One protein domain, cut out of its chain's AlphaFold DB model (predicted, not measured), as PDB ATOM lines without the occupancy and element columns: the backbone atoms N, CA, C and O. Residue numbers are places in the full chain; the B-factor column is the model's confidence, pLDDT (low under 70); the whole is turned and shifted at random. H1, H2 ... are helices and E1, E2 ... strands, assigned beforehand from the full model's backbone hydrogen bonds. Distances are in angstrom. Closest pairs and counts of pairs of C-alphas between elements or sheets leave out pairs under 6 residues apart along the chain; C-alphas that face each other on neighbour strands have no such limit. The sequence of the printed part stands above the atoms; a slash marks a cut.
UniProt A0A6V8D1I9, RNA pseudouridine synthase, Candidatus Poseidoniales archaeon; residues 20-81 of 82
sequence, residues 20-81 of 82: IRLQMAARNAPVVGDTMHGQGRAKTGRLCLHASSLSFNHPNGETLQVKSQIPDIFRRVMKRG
ATOM      1  N   ILE A  20     -27.295  -2.719  31.034       96.69
ATOM      2  CA  ILE A  20     -28.409  -2.900  30.088       96.69
ATOM      3  C   ILE A  20     -28.519  -4.367  29.661       96.69
ATOM      4  O   ILE A  20     -29.603  -4.938  29.672       96.69
ATOM      5  N   ARG A  21     -27.389  -4.990  29.320       95.81
ATOM      6  CA  ARG A  21     -27.329  -6.366  28.809       95.81
ATOM      7  C   ARG A  21     -27.911  -7.359  29.815       95.81
ATOM      8  O   ARG A  21     -28.809  -8.120  29.472       95.81
ATOM      9  N   LEU A  22     -27.458  -7.284  31.067       95.94
ATOM     10  CA  LEU A  22     -27.933  -8.136  32.158       95.94
ATOM     11  C   LEU A  22     -29.404  -7.871  32.503       95.94
ATOM     12  O   LEU A  22     -30.180  -8.809  32.660       95.94
ATOM     13  N   GLN A  23     -29.808  -6.601  32.595       95.62
ATOM     14  CA  GLN A  23     -31.180  -6.235  32.960       95.62
ATOM     15  C   GLN A  23     -32.212  -6.639  31.905       95.62
ATOM     16  O   GLN A  23     -33.336  -6.994  32.267       95.62
ATOM     17  N   MET A  24     -31.846  -6.565  30.626       95.75
ATOM     18  CA  MET A  24     -32.695  -6.975  29.508       95.75
ATOM     19  C   MET A  24     -32.772  -8.503  29.401       95.75
ATOM     20  O   MET A  24     -33.861  -9.051  29.233       95.75
ATOM     21  N   ALA A  25     -31.651  -9.206  29.602       94.81
ATOM     22  CA  ALA A  25     -31.624 -10.668  29.669       94.81
ATOM     23  C   ALA A  25     -32.500 -11.219  30.807       94.81
ATOM     24  O   ALA A  25     -33.323 -12.097  30.573       94.81
ATOM     25  N   ALA A  26     -32.409 -10.633  32.006       95.25
ATOM     26  CA  ALA A  26     -33.232 -11.013  33.160       95.25
ATOM     27  C   ALA A  26     -34.746 -10.799  32.946       95.25
ATOM     28  O   ALA A  26     -35.556 -11.342  33.688       95.25
ATOM     29  N   ARG A  27     -35.134 -10.004  31.941       94.56
ATOM     30  CA  ARG A  27     -36.529  -9.748  31.545       94.56
ATOM     31  C   ARG A  27     -36.988 -10.611  30.368       94.56
ATOM     32  O   ARG A  27     -38.007 -10.300  29.763       94.56
ATOM     33  N   ASN A  28     -36.232 -11.650  30.007       91.44
ATOM     34  CA  ASN A  28     -36.474 -12.483  28.824       91.44
ATOM     35  C   ASN A  28     -36.481 -11.699  27.497       91.44
ATOM     36  O   ASN A  28     -37.025 -12.160  26.499       91.44
ATOM     37  N   ALA A  29     -35.835 -10.529  27.460       92.94
ATOM     38  CA  ALA A  29     -35.720  -9.688  26.272       92.94
ATOM     39  C   ALA A  29     -34.250  -9.310  25.999       92.94
ATOM     40  O   ALA A  29     -33.920  -8.124  25.972       92.94
ATOM     41  N   PRO A  30     -33.329 -10.281  25.854       94.25
ATOM     42  CA  PRO A  30     -31.902  -9.998  25.735       94.25
ATOM     43  C   PRO A  30     -31.554  -9.163  24.498       94.25
ATOM     44  O   PRO A  30     -32.235  -9.191  23.473       94.25
ATOM     45  N   VAL A  31     -30.432  -8.446  24.577       93.81
ATOM     46  CA  VAL A  31     -29.941  -7.629  23.461       93.81
ATOM     47  C   VAL A  31     -29.480  -8.528  22.309       93.81
ATOM     48  O   VAL A  31     -28.674  -9.439  22.495       93.81
ATOM     49  N   VAL A  32     -29.947  -8.239  21.093       92.31
ATOM     50  CA  VAL A  32     -29.547  -8.979  19.887       92.31
ATOM     51  C   VAL A  32     -28.035  -8.891  19.673       92.31
ATOM     52  O   VAL A  32     -27.441  -7.812  19.746       92.31
ATOM     53  N   GLY A  33     -27.409 -10.030  19.377       90.81
ATOM     54  CA  GLY A  33     -25.961 -10.123  19.180       90.81
ATOM     55  C   GLY A  33     -25.154 -10.167  20.481       90.81
ATOM     56  O   GLY A  33     -23.927 -10.134  20.423       90.81
ATOM     57  N   ASP A  34     -25.807 -10.244  21.644       92.81
ATOM     58  CA  ASP A  34     -25.132 -10.489  22.917       92.81
ATOM     59  C   ASP A  34     -24.773 -11.970  23.076       92.81
ATOM     60  O   ASP A  34     -25.625 -12.814  23.341       92.81
ATOM     61  N   THR A  35     -23.485 -12.286  22.942       88.50
ATOM     62  CA  THR A  35     -22.986 -13.664  23.027       88.50
ATOM     63  C   THR A  35     -22.769 -14.169  24.450       88.50
ATOM     64  O   THR A  35     -22.509 -15.353  24.613       88.50
ATOM     65  N   MET A  36     -22.809 -13.298  25.466       86.50
ATOM     66  CA  MET A  36     -22.555 -13.689  26.863       86.50
ATOM     67  C   MET A  36     -23.833 -13.765  27.693       86.50
ATOM     68  O   MET A  36     -23.934 -14.607  28.577       86.50
ATOM     69  N   HIS A  37     -24.776 -12.854  27.451       85.50
ATOM     70  CA  HIS A  37     -26.005 -12.732  28.243       85.50
ATOM     71  C   HIS A  37     -27.274 -12.889  27.397       85.50
ATOM     72  O   HIS A  37     -28.373 -12.788  27.932       85.50
ATOM     73  N   GLY A  38     -27.144 -13.086  26.083       80.69
ATOM     74  CA  GLY A  38     -28.273 -13.258  25.173       80.69
ATOM     75  C   GLY A  38     -28.433 -14.679  24.653       80.69
ATOM     76  O   GLY A  38     -27.794 -15.614  25.123       80.69
ATOM     77  N   GLN A  39     -29.284 -14.831  23.639       74.88
ATOM     78  CA  GLN A  39     -29.606 -16.125  23.021       74.88
ATOM     79  C   GLN A  39     -28.570 -16.564  21.959       74.88
ATOM     80  O   GLN A  39     -28.905 -17.233  20.987       74.88
ATOM     81  N   GLY A  40     -27.298 -16.178  22.114       67.44
ATOM     82  CA  GLY A  40     -26.206 -16.567  21.214       67.44
ATOM     83  C   GLY A  40     -25.905 -15.587  20.068       67.44
ATOM     84  O   GLY A  40     -26.303 -14.419  20.071       67.44
ATOM     85  N   ARG A  41     -25.107 -16.043  19.088       63.06
ATOM     86  CA  ARG A  41     -24.621 -15.209  17.971       63.06
ATOM     87  C   ARG A  41     -25.744 -14.916  16.974       63.06
ATOM     88  O   ARG A  41     -26.057 -15.738  16.118       63.06
ATOM     89  N   ALA A  42     -26.280 -13.700  17.009       68.44
ATOM     90  CA  ALA A  42     -27.061 -13.172  15.895       68.44
ATOM     91  C   ALA A  42     -26.149 -12.902  14.680       68.44
ATOM     92  O   ALA A  42     -24.996 -12.491  14.836       68.44
ATOM     93  N   LYS A  43     -26.676 -13.060  13.454       69.12
ATOM     94  CA  LYS A  43     -25.982 -12.749  12.180       69.12
ATOM     95  C   LYS A  43     -25.799 -11.233  11.944       69.12
ATOM     96  O   LYS A  43     -25.970 -10.741  10.831       69.12
ATOM     97  N   THR A  44     -25.521 -10.472  12.996       77.38
ATOM     98  CA  THR A  44     -25.346  -9.012  12.972       77.38
ATOM     99  C   THR A  44     -23.880  -8.601  12.999       77.38
ATOM    100  O   THR A  44     -23.572  -7.471  12.636       77.38
ATOM    101  N   GLY A  45     -22.983  -9.487  13.453       82.94
ATOM    102  CA  GLY A  45     -21.549  -9.204  13.604       82.94
ATOM    103  C   GLY A  45     -21.211  -8.196  14.709       82.94
ATOM    104  O   GLY A  45     -20.049  -7.852  14.888       82.94
ATOM    105  N   ARG A  46     -22.212  -7.710  15.456       89.62
ATOM    106  CA  ARG A  46     -22.050  -6.767  16.568       89.62
ATOM    107  C   ARG A  46     -23.220  -6.840  17.540       89.62
ATOM    108  O   ARG A  46     -24.320  -7.258  17.174       89.62
ATOM    109  N   LEU A  47     -22.999  -6.312  18.738       92.31
ATOM    110  CA  LEU A  47     -24.062  -6.046  19.699       92.31
ATOM    111  C   LEU A  47     -25.006  -4.958  19.161       92.31
ATOM    112  O   LEU A  47     -24.557  -3.866  18.781       92.31
ATOM    113  N   CYS A  48     -26.311  -5.231  19.173       94.12
ATOM    114  CA  CYS A  48     -27.363  -4.264  18.855       94.12
ATOM    115  C   CYS A  48     -27.657  -3.342  20.051       94.12
ATOM    116  O   CYS A  48     -28.794  -3.194  20.488       94.12
ATOM    117  N   LEU A  49     -26.603  -2.718  20.580       95.00
ATOM    118  CA  LEU A  49     -26.663  -1.679  21.602       95.00
ATOM    119  C   LEU A  49     -25.869  -0.466  21.113       95.00
ATOM    120  O   LEU A  49     -24.745  -0.609  20.626       95.00
ATOM    121  N   HIS A  50     -26.465   0.721  21.190       96.19
ATOM    122  CA  HIS A  50     -25.871   1.945  20.667       96.19
ATOM    123  C   HIS A  50     -26.223   3.140  21.551       96.19
ATOM    124  O   HIS A  50     -27.395   3.383  21.827       96.19
ATOM    125  N   ALA A  51     -25.205   3.891  21.974       96.06
ATOM    126  CA  ALA A  51     -25.387   5.166  22.652       96.06
ATOM    127  C   ALA A  51     -25.735   6.239  21.609       96.06
ATOM    128  O   ALA A  51     -24.845   6.761  20.945       96.06
ATOM    129  N   SER A  52     -27.032   6.518  21.440       96.38
ATOM    130  CA  SER A  52     -27.540   7.460  20.429       96.38
ATOM    131  C   SER A  52     -27.498   8.930  20.860       96.38
ATOM    132  O   SER A  52     -27.695   9.824  20.042       96.38
ATOM    133  N   SER A  53     -27.333   9.194  22.156       96.94
ATOM    134  CA  SER A  53     -27.260  10.544  22.715       96.94
ATOM    135  C   SER A  53     -26.430  10.531  23.991       96.94
ATOM    136  O   SER A  53     -26.527   9.592  24.780       96.94
ATOM    137  N   LEU A  54     -25.669  11.598  24.204       96.19
ATOM    138  CA  LEU A  54     -24.975  11.904  25.448       96.19
ATOM    139  C   LEU A  54     -25.186  13.388  25.748       96.19
ATOM    140  O   LEU A  54     -24.938  14.224  24.881       96.19
ATOM    141  N   SER A  55     -25.639  13.696  26.959       96.06
ATOM    142  CA  SER A  55     -25.779  15.068  27.444       96.06
ATOM    143  C   SER A  55     -25.031  15.214  28.760       96.06
ATOM    144  O   SER A  55     -25.146  14.344  29.625       96.06
ATOM    145  N   PHE A  56     -24.265  16.290  28.909       95.38
ATOM    146  CA  PHE A  56     -23.517  16.589  30.128       95.38
ATOM    147  C   PHE A  56     -23.268  18.093  30.262       95.38
ATOM    148  O   PHE A  56     -23.260  18.827  29.271       95.38
ATOM    149  N   ASN A  57     -23.046  18.541  31.496       97.50
ATOM    150  CA  ASN A  57     -22.612  19.907  31.764       97.50
ATOM    151  C   ASN A  57     -21.127  20.012  31.424       97.50
ATOM    152  O   ASN A  57     -20.300  19.294  31.991       97.50
ATOM    153  N   HIS A  58     -20.796  20.883  30.484       95.94
ATOM    154  CA  HIS A  58     -19.422  21.174  30.130       95.94
ATOM    155  C   HIS A  58     -18.787  22.085  31.197       95.94
ATOM    156  O   HIS A  58     -19.489  22.905  31.796       95.94
ATOM    157  N   PRO A  59     -17.468  21.988  31.457       96.50
ATOM    158  CA  PRO A  59     -16.805  22.802  32.479       96.50
ATOM    159  C   PRO A  59     -16.922  24.324  32.286       96.50
ATOM    160  O   PRO A  59     -16.721  25.064  33.242       96.50
ATOM    161  N   ASN A  60     -17.261  24.803  31.081       95.94
ATOM    162  CA  ASN A  60     -17.528  26.225  30.813       95.94
ATOM    163  C   ASN A  60     -18.918  26.704  31.290       95.94
ATOM    164  O   ASN A  60     -19.237  27.875  31.111       95.94
ATOM    165  N   GLY A  61     -19.746  25.820  31.858       95.44
ATOM    166  CA  GLY A  61     -21.095  26.132  32.337       95.44
ATOM    167  C   GLY A  61     -22.219  25.861  31.332       95.44
ATOM    168  O   GLY A  61     -23.389  25.946  31.699       95.44
ATOM    169  N   GLU A  62     -21.907  25.489  30.090       96.62
ATOM    170  CA  GLU A  62     -22.909  25.177  29.069       96.62
ATOM    171  C   GLU A  62     -23.312  23.700  29.104       96.62
ATOM    172  O   GLU A  62     -22.511  22.812  29.400       96.62
ATOM    173  N   THR A  63     -24.565  23.402  28.758       97.62
ATOM    174  CA  THR A  63     -24.984  22.012  28.535       97.62
ATOM    175  C   THR A  63     -24.628  21.605  27.113       97.62
ATOM    176  O   THR A  63     -25.154  22.166  26.153       97.62
ATOM    177  N   LEU A  64     -23.787  20.581  26.974       97.50
ATOM    178  CA  LEU A  64     -23.494  19.974  25.682       97.50
ATOM    179  C   LEU A  64     -24.363  18.739  25.473       97.50
ATOM    180  O   LEU A  64     -24.536  17.912  26.370       97.50
ATOM    181  N   GLN A  65     -24.871  18.599  24.252       97.50
ATOM    182  CA  GLN A  65     -25.560  17.401  23.794       97.50
ATOM    183  C   GLN A  65     -24.955  16.931  22.475       97.50
ATOM    184  O   GLN A  65     -24.956  17.650  21.478       97.50
ATOM    185  N   VAL A  66     -24.508  15.681  22.459       97.44
ATOM    186  CA  VAL A  66     -24.017  15.003  21.261       97.44
ATOM    187  C   VAL A  66     -24.994  13.893  20.907       97.44
ATOM    188  O   VAL A  66     -25.402  13.116  21.772       97.44
ATOM    189  N   LYS A  67     -25.377  13.811  19.631       97.75
ATOM    190  CA  LYS A  67     -26.258  12.766  19.099       97.75
ATOM    191  C   LYS A  67     -25.563  12.020  17.973       97.75
ATOM    192  O   LYS A  67     -24.793  12.598  17.212       97.75
ATOM    193  N   SER A  68     -25.886  10.745  17.846       96.81
ATOM    194  CA  SER A  68     -25.417   9.876  16.772       96.81
ATOM    195  C   SER A  68     -26.600   9.120  16.177       96.81
ATOM    196  O   SER A  68     -27.580   8.791  16.855       96.81
ATOM    197  N   GLN A  69     -26.544   8.889  14.868       95.31
ATOM    198  CA  GLN A  69     -27.603   8.172  14.170       95.31
ATOM    199  C   GLN A  69     -27.560   6.681  14.511       95.31
ATOM    200  O   GLN A  69     -26.494   6.071  14.592       95.31
ATOM    201  N   ILE A  70     -28.743   6.083  14.665       92.88
ATOM    202  CA  ILE A  70     -28.872   4.644  14.900       92.88
ATOM    203  C   ILE A  70     -28.301   3.893  13.685       92.88
ATOM    204  O   ILE A  70     -28.759   4.141  12.571       92.88
ATOM    205  N   PRO A  71     -27.373   2.938  13.880       93.19
ATOM    206  CA  PRO A  71     -26.800   2.163  12.786       93.19
ATOM    207  C   PRO A  71     -27.856   1.402  11.968       93.19
ATOM    208  O   PRO A  71     -28.693   0.695  12.536       93.19
ATOM    209  N   ASP A  72     -27.757   1.440  10.637       91.00
ATOM    210  CA  ASP A  72     -28.729   0.808   9.723       91.00
ATOM    211  C   ASP A  72     -28.911  -0.698   9.936       91.00
ATOM    212  O   ASP A  72     -29.987  -1.254   9.695       91.00
ATOM    213  N   ILE A  73     -27.881  -1.375  10.447       88.88
ATOM    214  CA  ILE A  73     -27.949  -2.798  10.790       88.88
ATOM    215  C   ILE A  73     -29.066  -3.101  11.802       88.88
ATOM    216  O   ILE A  73     -29.683  -4.158  11.707       88.88
ATOM    217  N   PHE A  74     -29.415  -2.164  12.695       90.06
ATOM    218  CA  PHE A  74     -30.503  -2.343  13.667       90.06
ATOM    219  C   PHE A  74     -31.854  -2.386  12.944       90.06
ATOM    220  O   PHE A  74     -32.690  -3.238  13.233       90.06
ATOM    221  N   ARG A  75     -32.047  -1.520  11.939       87.38
ATOM    222  CA  ARG A  75     -33.250  -1.535  11.092       87.38
ATOM    223  C   ARG A  75     -33.329  -2.816  10.265       87.38
ATOM    224  O   ARG A  75     -34.411  -3.367  10.098       87.38
ATOM    225  N   ARG A  76     -32.192  -3.311   9.764       86.12
ATOM    226  CA  ARG A  76     -32.132  -4.563   8.991       86.12
ATOM    227  C   ARG A  76     -32.522  -5.781   9.832       86.12
ATOM    228  O   ARG A  76     -33.223  -6.647   9.323       86.12
ATOM    229  N   VAL A  77     -32.109  -5.824  11.099       84.25
ATOM    230  CA  VAL A  77     -32.531  -6.863  12.057       84.25
ATOM    231  C   VAL A  77     -34.043  -6.835  12.253       84.25
ATOM    232  O   VAL A  77     -34.681  -7.871  12.141       84.25
ATOM    233  N   MET A  78     -34.627  -5.648  12.437       80.00
ATOM    234  CA  MET A  78     -36.075  -5.488  12.625       80.00
ATOM    235  C   MET A  78     -36.913  -5.905  11.405       80.00
ATOM    236  O   MET A  78     -38.072  -6.267  11.568       80.00
ATOM    237  N   LYS A  79     -36.356  -5.822  10.188       71.06
ATOM    238  CA  LYS A  79     -37.045  -6.210   8.943       71.06
ATOM    239  C   LYS A  79     -36.936  -7.703   8.621       71.06
ATOM    240  O   LYS A  79     -37.729  -8.196   7.833       71.06
ATOM    241  N   ARG A  80     -35.961  -8.419   9.192       61.44
ATOM    242  CA  ARG A  80     -35.733  -9.858   8.964       61.44
ATOM    243  C   ARG A  80     -36.550 -10.729   9.928       61.44
ATOM    244  O   ARG A  80     -36.015 -11.677  10.494       61.44
ATOM    245  N   GLY A  81     -37.823 -10.392  10.128       53.03
ATOM    246  CA  GLY A  81     -38.781 -11.353  10.669       53.03
ATOM    247  C   GLY A  81     -39.077 -12.381   9.580       53.03
ATOM    248  O   GLY A  81     -39.800 -12.066   8.640       53.03
TER     249      GLY A  81
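What this domain is: This is residues 20 to 81 of the 82 residues of the protein "RNA pseudouridine synthase" of Candidatus Poseidoniales archaeon (UniProt A0A6V8D1I9). With little regular structure, this is an elongated, loose shape: the hairpin E1 and E2 makes a narrow arm toward one end, and two short helices, H1 and H2, lie apart toward the other, with the long loop of residues 26 to 52 winding between them. The printed part has 62 residues, 24 of them in named elements, in the order H1, E1, E2, H2; the class is mixed and the two-strand sheet is antiparallel. The radius of gyration of the C-alphas is 15.3 A and the spans are 45 by 25 by 17 A.

How they stand to each other: Start at H1, residues 20 to 25, and go along the long link of 27 residues to E1, residues 53 to 57. A tight link turns into E2, residues 63 to 67, the antiparallel neighbour of E1 at 167 degrees; look for N 54 and O 66, 2.9 A apart, within hydrogen-bond range. Another tight link leads to H2, residues 72 to 79, which is apart from H1 and E1. In H1 and H2 every O i to N i+4 pair is within hydrogen-bond range.

Where its parts are: Find C-alpha 20 at (-28.409, -2.900, 30.088), where H1 begins its 8.4 A. E1 runs 13.8 A and E2 13.3 A. H2 runs 10.9 A to C-alpha 79 at (-37.045, -6.210, 8.943).

The domain as a whole: The C-alphas farthest apart, of Asn 60 and Gly 81, are 47.6 A apart. The printed part has no cut; pLDDT is under 70 at residues 40 to 43 and 80 to 81.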